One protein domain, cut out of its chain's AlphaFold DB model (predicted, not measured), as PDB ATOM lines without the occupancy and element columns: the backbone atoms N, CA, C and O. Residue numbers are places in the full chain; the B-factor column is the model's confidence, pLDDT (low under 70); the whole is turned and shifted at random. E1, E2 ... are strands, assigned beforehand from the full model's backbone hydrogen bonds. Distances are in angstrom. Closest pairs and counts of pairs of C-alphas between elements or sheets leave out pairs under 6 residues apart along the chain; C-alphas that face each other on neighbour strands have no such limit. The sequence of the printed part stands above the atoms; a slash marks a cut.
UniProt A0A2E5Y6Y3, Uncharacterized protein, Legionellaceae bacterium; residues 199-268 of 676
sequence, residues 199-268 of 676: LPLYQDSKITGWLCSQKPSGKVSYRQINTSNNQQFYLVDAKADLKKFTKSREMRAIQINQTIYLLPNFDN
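This is residues 199 to 268 of the 676 residues of an uncharacterized protein of Legionellaceae bacterium (UniProt A0A2E5Y6Y3). One six-stranded sheet curls like part of a barrel into a folded sheet, bent back on itself: E3, E4 and E2 face E5 and E6, with E1 as hinge. The printed part has 70 residues, 35 of them in the six named strands, E1 to E6 along the chain, with no named helix, and its class is all strand; the mixed sheet runs E3, E4, E2, E1, E5, E6. It is compact, radius of gyration of the C-alphas 11.5 A, spanning 30 by 24 by 21 A.

Find C-alpha 199 at (126.841, 302.884, 250.400), where E1, residues 199 to 203, begins. E2 is 206 to 212, 18.0 A; E3 222 to 226; E4 232 to 237; E5 251 to 256. E6, 259 to 264, ends at (134.563, 297.201, 254.694).

Parallel E1 and E5 have N 202 and O 253 at 2.8 A. Antiparallel are E4 and E2, N 210 and O 236 at 2.9 A, and three hairpins: E1 and E2, N 201 and O 209 at 2.8 A; E3 and E4, N 223 and O 235 at 3.0 A; E5 and E6, N 254 and O 261 at 2.8 A.

The printed part has no cut. Residues 238 to 250 make the long link; pLDDT is under 70 at 229 and 240 to 247.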
ATOM      1  N   LEU A 199     125.907 303.925 250.808       89.19
ATOM      2  CA  LEU A 199     126.841 302.884 250.400       89.19
ATOM      3  C   LEU A 199     126.738 302.671 248.887       89.19
ATOM      4  O   LEU A 199     125.657 302.324 248.408       89.19
ATOM      5  N   PRO A 200     127.817 302.845 248.111       89.06
ATOM      6  CA  PRO A 200     127.796 302.499 246.694       89.06
ATOM      7  C   PRO A 200     127.594 300.987 246.513       89.06
ATOM      8  O   PRO A 200     128.276 300.183 247.158       89.06
ATOM      9  N   LEU A 201     126.668 300.619 245.626       90.00
ATOM     10  CA  LEU A 201     126.388 299.241 245.235       90.00
ATOM     11  C   LEU A 201     127.162 298.883 243.970       90.00
ATOM     12  O   LEU A 201     126.953 299.492 242.921       90.00
ATOM     13  N   TYR A 202     128.022 297.878 244.074       87.50
ATOM     14  CA  TYR A 202     128.838 297.360 242.988       87.50
ATOM     15  C   TYR A 202     128.245 296.078 242.411       87.50
ATOM     16  O   TYR A 202     127.869 295.160 243.142       87.50
ATOM     17  N   GLN A 203     128.258 295.999 241.086       85.75
ATOM     18  CA  GLN A 203     128.033 294.786 240.316       85.75
ATOM     19  C   GLN A 203     129.052 294.765 239.172       85.75
ATOM     20  O   GLN A 203     129.179 295.745 238.437       85.75
ATOM     21  N   ASP A 204     129.829 293.685 239.062       77.88
ATOM     22  CA  ASP A 204     130.866 293.514 238.033       77.88
ATOM     23  C   ASP A 204     131.840 294.707 237.940       77.88
ATOM     24  O   ASP A 204     132.178 295.202 236.864       77.88
ATOM     25  N   SER A 205     132.299 295.195 239.100       77.88
ATOM     26  CA  SER A 205     133.186 296.366 239.234       77.88
ATOM     27  C   SER A 205     132.601 297.713 238.771       77.88
ATOM     28  O   SER A 205     133.346 298.684 238.627       77.88
ATOM     29  N   LYS A 206     131.282 297.813 238.560       82.31
ATOM     30  CA  LYS A 206     130.578 299.066 238.239       82.31
ATOM     31  C   LYS A 206     129.587 299.425 239.337       82.31
ATOM     32  O   LYS A 206     128.948 298.544 239.902       82.31
ATOM     33  N   ILE A 207     129.428 300.721 239.604       86.69
ATOM     34  CA  ILE A 207     128.390 301.207 240.517       86.69
ATOM     35  C   ILE A 207     127.042 301.138 239.793       86.69
ATOM     36  O   ILE A 207     126.863 301.790 238.765       86.69
ATOM     37  N   THR A 208     126.109 300.351 240.324       87.69
ATOM     38  CA  THR A 208     124.759 300.153 239.766       87.69
ATOM     39  C   THR A 208     123.660 300.782 240.615       87.69
ATOM     40  O   THR A 208     122.540 300.955 240.140       87.69
ATOM     41  N   GLY A 209     123.976 301.190 241.843       89.75
ATOM     42  CA  GLY A 209     123.034 301.862 242.727       89.75
ATOM     43  C   GLY A 209     123.675 302.310 244.030       89.75
ATOM     44  O   GLY A 209     124.900 302.305 244.177       89.75
ATOM     45  N   TRP A 210     122.826 302.683 244.980       89.56
ATOM     46  CA  TRP A 210     123.228 303.127 246.308       89.56
ATOM     47  C   TRP A 210     122.289 302.570 247.370       89.56
ATOM     48  O   TRP A 210     121.079 302.504 247.155       89.56
ATOM     49  N   LEU A 211     122.843 302.182 248.515       89.25
ATOM     50  CA  LEU A 211     122.083 301.734 249.677       89.25
ATOM     51  C   LEU A 211     122.102 302.796 250.767       89.25
ATOM     52  O   LEU A 211     123.150 303.375 251.045       89.25
ATOM     53  N   CYS A 212     120.963 302.998 251.421       87.12
ATOM     54  CA  CYS A 212     120.858 303.798 252.636       87.12
ATOM     55  C   CYS A 212     120.118 303.003 253.716       87.12
ATOM     56  O   CYS A 212     119.137 302.316 253.423       87.12
ATOM     57  N   SER A 213     120.592 303.072 254.958       82.12
ATOM     58  CA  SER A 213     119.942 302.474 256.135       82.12
ATOM     59  C   SER A 213     118.674 303.224 256.545       82.12
ATOM     60  O   SER A 213     117.779 302.649 257.161       82.12
ATOM     61  N   GLN A 214     118.559 304.500 256.171       84.06
ATOM     62  CA  GLN A 214     117.375 305.318 256.410       84.06
ATOM     63  C   GLN A 214     116.548 305.471 255.140       84.06
ATOM     64  O   GLN A 214     117.067 305.495 254.023       84.06
ATOM     65  N   LYS A 215     115.231 305.595 255.322       84.25
ATOM     66  CA  LYS A 215     114.311 305.846 254.216       84.25
ATOM     67  C   LYS A 215     114.689 307.179 253.550       84.25
ATOM     68  O   LYS A 215     114.682 308.200 254.242       84.25
ATOM     69  N   PRO A 216     114.989 307.200 252.237       80.44
ATOM     70  CA  PRO A 216     115.342 308.432 251.542       80.44
ATOM     71  C   PRO A 216     114.221 309.472 251.653       80.44
ATOM     72  O   PRO A 216     113.049 309.154 251.442       80.44
ATOM     73  N   SER A 217     114.573 310.719 251.967       74.50
ATOM     74  CA  SER A 217     113.649 311.854 251.915       74.50
ATOM     75  C   SER A 217     113.658 312.493 250.517       74.50
ATOM     76  O   SER A 217     114.697 312.587 249.865       74.50
ATOM     77  N   GLY A 218     112.490 312.936 250.032       73.81
ATOM     78  CA  GLY A 218     112.332 313.593 248.724       73.81
ATOM     79  C   GLY A 218     111.787 312.696 247.600       73.81
ATOM     80  O   GLY A 218     111.325 311.584 247.835       73.81
ATOM     81  N   LYS A 219     111.808 313.200 246.353       73.44
ATOM     82  CA  LYS A 219     111.293 312.516 245.145       73.44
ATOM     83  C   LYS A 219     112.305 311.512 244.562       73.44
ATOM     84  O   LYS A 219     112.629 311.573 243.380       73.44
ATOM     85  N   VAL A 220     112.846 310.623 245.391       79.00
ATOM     86  CA  VAL A 220     113.793 309.584 244.957       79.00
ATOM     87  C   VAL A 220     113.079 308.237 244.966       79.00
ATOM     88  O   VAL A 220     112.523 307.844 245.989       79.00
ATOM     89  N   SER A 221     113.075 307.531 243.831       82.62
ATOM     90  CA  SER A 221     112.539 306.167 243.768       82.62
ATOM     91  C   SER A 221     113.457 305.215 244.529       82.62
ATOM     92  O   SER A 221     114.678 305.260 244.358       82.62
ATOM     93  N   TYR A 222     112.873 304.363 245.369       87.38
ATOM     94  CA  TYR A 222     113.614 303.396 246.164       87.38
ATOM     95  C   TYR A 222     112.856 302.074 246.303       87.38
ATOM     96  O   TYR A 222     111.629 302.022 246.215       87.38
ATOM     97  N   ARG A 223     113.594 301.000 246.591       89.75
ATOM     98  CA  ARG A 223     113.045 299.690 246.964       89.75
ATOM     99  C   ARG A 223     113.670 299.217 248.272       89.75
ATOM    100  O   ARG A 223     114.883 299.288 248.434       89.75
ATOM    101  N   GLN A 224     112.852 298.692 249.180       88.06
ATOM    102  CA  GLN A 224     113.352 298.051 250.394       88.06
ATOM    103  C   GLN A 224     113.933 296.673 250.066       88.06
ATOM    104  O   GLN A 224     113.350 295.896 249.302       88.06
ATOM    105  N   ILE A 225     115.098 296.387 250.630       86.38
ATOM    106  CA  ILE A 225     115.838 295.150 250.411       86.38
ATOM    107  C   ILE A 225     116.468 294.666 251.719       86.38
ATOM    108  O   ILE A 225     116.733 295.459 252.622       86.38
ATOM    109  N   ASN A 226     116.744 293.364 251.783       82.31
ATOM    110  CA  ASN A 226     117.516 292.757 252.860       82.31
ATOM    111  C   ASN A 226     118.881 292.323 252.320       82.31
ATOM    112  O   ASN A 226     118.980 291.791 251.212       82.31
ATOM    113  N   THR A 227     119.927 292.544 253.101       79.38
ATOM    114  CA  THR A 227     121.289 292.066 252.827       79.38
ATOM    115  C   THR A 227     121.481 290.619 253.294       79.38
ATOM    116  O   THR A 227     120.620 290.036 253.956       79.38
ATOM    117  N   SER A 228     122.643 290.027 252.997       72.31
ATOM    118  CA  SER A 228     123.004 288.653 253.387       72.31
ATOM    119  C   SER A 228     123.010 288.399 254.900       72.31
ATOM    120  O   SER A 228     122.924 287.255 255.334       72.31
ATOM    121  N   ASN A 229     123.134 289.454 255.707       67.56
ATOM    122  CA  ASN A 229     123.078 289.420 257.169       67.56
ATOM    123  C   ASN A 229     121.714 289.890 257.722       67.56
ATOM    124  O   ASN A 229     121.627 290.241 258.895       67.56
ATOM    125  N   ASN A 230     120.662 289.892 256.890       71.12
ATOM    126  CA  ASN A 230     119.295 290.314 257.223       71.12
ATOM    127  C   ASN A 230     119.163 291.772 257.698       71.12
ATOM    128  O   ASN A 230     118.192 292.114 258.372       71.12
ATOM    129  N   GLN A 231     120.104 292.647 257.342       74.88
ATOM    130  CA  GLN A 231     119.949 294.078 257.589       74.88
ATOM    131  C   GLN A 231     119.061 294.698 256.508       74.88
ATOM    132  O   GLN A 231     119.166 294.365 255.325       74.88
ATOM    133  N   GLN A 232     118.177 295.603 256.924       82.00
ATOM    134  CA  GLN A 232     117.257 296.285 256.021       82.00
ATOM    135  C   GLN A 232     117.901 297.550 255.456       82.00
ATOM    136  O   GLN A 232     118.418 298.378 256.202       82.00
ATOM    137  N   PHE A 233     117.826 297.709 254.137       86.81
ATOM    138  CA  PHE A 233     118.310 298.885 253.419       86.81
ATOM    139  C   PHE A 233     117.295 299.344 252.372       86.81
ATOM    140  O   PHE A 233     116.429 298.588 251.924       86.81
ATOM    141  N   TYR A 234     117.446 300.590 251.940       88.88
ATOM    142  CA  TYR A 234     116.731 301.175 250.816       88.88
ATOM    143  C   TYR A 234     117.687 301.304 249.629       88.88
ATOM    144  O   TYR A 234     118.685 302.018 249.709       88.88
ATOM    145  N   LEU A 235     117.384 300.595 248.540       89.38
ATOM    146  CA  LEU A 235     118.117 300.649 247.277       89.38
ATOM    147  C   LEU A 235     117.603 301.797 246.410       89.38
ATOM    148  O   LEU A 235     116.403 301.877 246.150       89.38
ATOM    149  N   VAL A 236     118.525 302.623 245.925       87.31
ATOM    150  CA  VAL A 236     118.292 303.773 245.044       87.31
ATOM    151  C   VAL A 236     119.126 303.639 243.767       87.31
ATOM    152  O   VAL A 236     120.266 303.176 243.809       87.31
ATOM    153  N   ASP A 237     118.561 304.048 242.629       81.31
ATOM    154  CA  ASP A 237     119.216 304.006 241.311       81.31
ATOM    155  C   ASP A 237     120.479 304.896 241.263       81.31
ATOM    156  O   ASP A 237     120.508 305.998 241.817       81.31
ATOM    157  N   ALA A 238     121.524 304.436 240.566       76.56
ATOM    158  CA  ALA A 238     122.769 305.172 240.348       76.56
ATOM    159  C   ALA A 238     122.583 306.545 239.676       76.56
ATOM    160  O   ALA A 238     123.441 307.411 239.847       76.56
ATOM    161  N   LYS A 239     121.487 306.756 238.933       74.81
ATOM    162  CA  LYS A 239     121.159 308.034 238.276       74.81
ATOM    163  C   LYS A 239     120.635 309.116 239.227       74.81
ATOM    164  O   LYS A 239     120.464 310.254 238.792       74.81
ATOM    165  N   ALA A 240     120.354 308.796 240.492       69.25
ATOM    166  CA  ALA A 240     119.918 309.793 241.465       69.25
ATOM    167  C   ALA A 240     121.022 310.841 241.713       69.25
ATOM    168  O   ALA A 240     122.191 310.493 241.892       69.25
ATOM    169  N   ASP A 241     120.670 312.134 241.740       68.06
ATOM    170  CA  ASP A 241     121.625 313.192 242.086       68.06
ATOM    171  C   ASP A 241     121.955 313.124 243.579       68.06
ATOM    172  O   ASP A 241     121.198 313.591 244.435       68.06
ATOM    173  N   LEU A 242     123.104 312.517 243.886       68.12
ATOM    174  CA  LEU A 242     123.558 312.332 245.256       68.12
ATOM    175  C   LEU A 242     124.521 313.415 245.751       68.12
ATOM    176  O   LEU A 242     125.140 313.236 246.800       68.12
ATOM    177  N   LYS A 243     124.667 314.546 245.043       63.53
ATOM    178  CA  LYS A 243     125.588 315.632 245.440       63.53
ATOM    179  C   LYS A 243     125.339 316.173 246.856       63.53
ATOM    180  O   LYS A 243     126.246 316.754 247.441       63.53
ATOM    181  N   LYS A 244     124.136 315.973 247.408       59.56
ATOM    182  CA  LYS A 244     123.737 316.408 248.758       59.56
ATOM    183  C   LYS A 244     124.003 315.384 249.867       59.56
ATOM    184  O   LYS A 244     123.766 315.702 251.027       59.56
ATOM    185  N   PHE A 245     124.455 314.172 249.544       62.91
ATOM    186  CA  PHE A 245     124.599 313.099 250.527       62.91
ATOM    187  C   PHE A 245     126.058 312.759 250.822       62.91
ATOM    188  O   PHE A 245     126.918 312.745 249.936       62.91
ATOM    189  N   THR A 246     126.325 312.415 252.080       59.41
ATOM    190  CA  THR A 246     127.630 311.930 252.525       59.41
ATOM    191  C   THR A 246     127.830 310.495 252.040       59.41
ATOM    192  O   THR A 246     127.206 309.551 252.528       59.41
ATOM    193  N   LYS A 247     128.707 310.325 251.048       68.62
ATOM    194  CA  LYS A 247     129.139 309.003 250.578       68.62
ATOM    195  C   LYS A 247     129.982 308.337 251.662       68.62
ATOM    196  O   LYS A 247     130.953 308.939 252.120       68.62
ATOM    197  N   SER A 248     129.643 307.100 252.031       72.06
ATOM    198  CA  SER A 248     130.444 306.344 252.998       72.06
ATOM    199  C   SER A 248     131.842 306.090 252.443       72.06
ATOM    200  O   SER A 248     132.010 305.634 251.305       72.06
ATOM    201  N   ARG A 249     132.860 306.353 253.260       75.75
ATOM    202  CA  ARG A 249     134.236 305.907 253.001       75.75
ATOM    203  C   ARG A 249     134.538 304.581 253.695       75.75
ATOM    204  O   ARG A 249     135.541 303.957 253.392       75.75
ATOM    205  N   GLU A 250     133.648 304.139 254.572       83.12
ATOM    206  CA  GLU A 250     133.837 303.041 255.509       83.12
ATOM    207  C   GLU A 250     133.410 301.693 254.912       83.12
ATOM    208  O   GLU A 250     134.072 300.680 255.142       83.12
ATOM    209  N   MET A 251     132.320 301.667 254.137       87.56
ATOM    210  CA  MET A 251     131.696 300.431 253.651       87.56
ATOM    211  C   MET A 251     131.330 300.493 252.157       87.56
ATOM    212  O   MET A 251     131.192 301.562 251.550       87.56
ATOM    213  N   ARG A 252     131.161 299.313 251.557       87.69
ATOM    214  CA  ARG A 252     130.737 299.072 250.171       87.69
ATOM    215  C   ARG A 252     129.672 297.980 250.151       87.69
ATOM    216  O   ARG A 252     129.702 297.082 250.989       87.69
ATOM    217  N   ALA A 253     128.765 298.035 249.183       89.94
ATOM    218  CA  ALA A 253     127.813 296.962 248.935       89.94
ATOM    219  C   ALA A 253     128.150 296.256 247.618       89.94
ATOM    220  O   ALA A 253     128.483 296.912 246.636       89.94
ATOM    221  N   ILE A 254     128.065 294.929 247.582       88.75
ATOM    222  CA  ILE A 254     128.332 294.112 246.390       88.75
ATOM    223  C   ILE A 254     127.128 293.212 246.136       88.75
ATOM    224  O   ILE A 254     126.716 292.472 247.029       88.75
ATOM    225  N   GLN A 255     126.582 293.245 244.919       88.25
ATOM    226  CA  GLN A 255     125.474 292.381 244.516       88.25
ATOM    227  C   GLN A 255     125.963 291.199 243.675       88.25
ATOM    228  O   GLN A 255     126.537 291.387 242.605       88.25
ATOM    229  N   ILE A 256     125.662 289.975 244.119       83.69
ATOM    230  CA  ILE A 256     125.882 288.733 243.363       83.69
ATOM    231  C   ILE A 256     124.615 287.890 243.429       83.69
ATOM    232  O   ILE A 256     124.123 287.607 244.517       83.69
ATOM    233  N   ASN A 257     124.089 287.461 242.276       81.50
ATOM    234  CA  ASN A 257     122.915 286.582 242.189       81.50
ATOM    235  C   ASN A 257     121.752 287.046 243.095       81.50
ATOM    236  O   ASN A 257     121.210 286.261 243.865       81.50
ATOM    237  N   GLN A 258     121.416 288.344 243.039       82.31
ATOM    238  CA  GLN A 258     120.390 289.022 243.862       82.31
ATOM    239  C   GLN A 258     120.696 289.145 245.368       82.31
ATOM    240  O   GLN A 258     119.950 289.810 246.082       82.31
ATOM    241  N   THR A 259     121.795 288.569 245.852       84.31
ATOM    242  CA  THR A 259     122.251 288.723 247.237       84.31
ATOM    243  C   THR A 259     123.149 289.945 247.346       84.31
ATOM    244  O   THR A 259     124.044 290.127 246.520       84.31
ATOM    245  N   ILE A 260     122.927 290.769 248.369       87.75
ATOM    246  CA  ILE A 260     123.770 291.929 248.659       87.75
ATOM    247  C   ILE A 260     124.649 291.641 249.868       87.75
ATOM    248  O   ILE A 260     124.151 291.356 250.957       87.75
ATOM    249  N   TYR A 261     125.952 291.778 249.664       87.88
ATOM    250  CA  TYR A 261     126.986 291.656 250.678       87.88
ATOM    251  C   TYR A 261     127.500 293.041 251.058       87.88
ATOM    252  O   TYR A 261     127.700 293.885 250.186       87.88
ATOM    253  N   LEU A 262     127.743 293.263 252.347       87.81
ATOM    254  CA  LEU A 262     128.389 294.478 252.837       87.81
ATOM    255  C   LEU A 262     129.847 294.178 253.161       87.81
ATOM    256  O   LEU A 262     130.128 293.226 253.886       87.81
ATOM    257  N   LEU A 263     130.758 294.989 252.631       88.38
ATOM    258  CA  LEU A 263     132.193 294.847 252.851       88.38
ATOM    259  C   LEU A 263     132.793 296.141 253.393       88.38
ATOM    260  O   LEU A 263     132.447 297.220 252.899       88.38
ATOM    261  N   PRO A 264     133.743 296.058 254.337       88.31
ATOM    262  CA  PRO A 264     134.563 297.201 254.694       88.31
ATOM    263  C   PRO A 264     135.445 297.645 253.525       88.31
ATOM    264  O   PRO A 264     135.907 296.837 252.705       88.31
ATOM    265  N   ASN A 265     135.681 298.952 253.463       85.12
ATOM    266  CA  ASN A 265     136.643 299.543 252.543       85.12
ATOM    267  C   ASN A 265     138.085 299.130 252.903       85.12
ATOM    268  O   ASN A 265     138.334 298.684 254.019       85.12
ATOM    269  N   PHE A 266     139.025 299.268 251.964       82.12
ATOM    270  CA  PHE A 266     140.407 298.778 252.102       82.12
ATOM    271  C   PHE A 266     141.139 299.259 253.363       82.12
ATOM    272  O   PHE A 266     141.837 298.481 253.996       82.12
ATOM    273  N   ASP A 267     140.967 300.524 253.729       81.94
ATOM    274  CA  ASP A 267     141.570 301.171 254.898       81.94
ATOM    275  C   ASP A 267     140.722 301.031 256.174       81.94
ATOM    276  O   ASP A 267     141.095 301.524 257.239       81.94
ATOM    277  N   ASN A 268     139.573 300.360 256.074       87.25
ATOM    278  CA  ASN A 268     138.602 300.191 257.147       87.25
ATOM    279  C   ASN A 268     138.389 298.716 257.524       87.25
ATOM    280  O   ASN A 268     137.413 298.387 258.187       87.25
TER     281      ASN A 268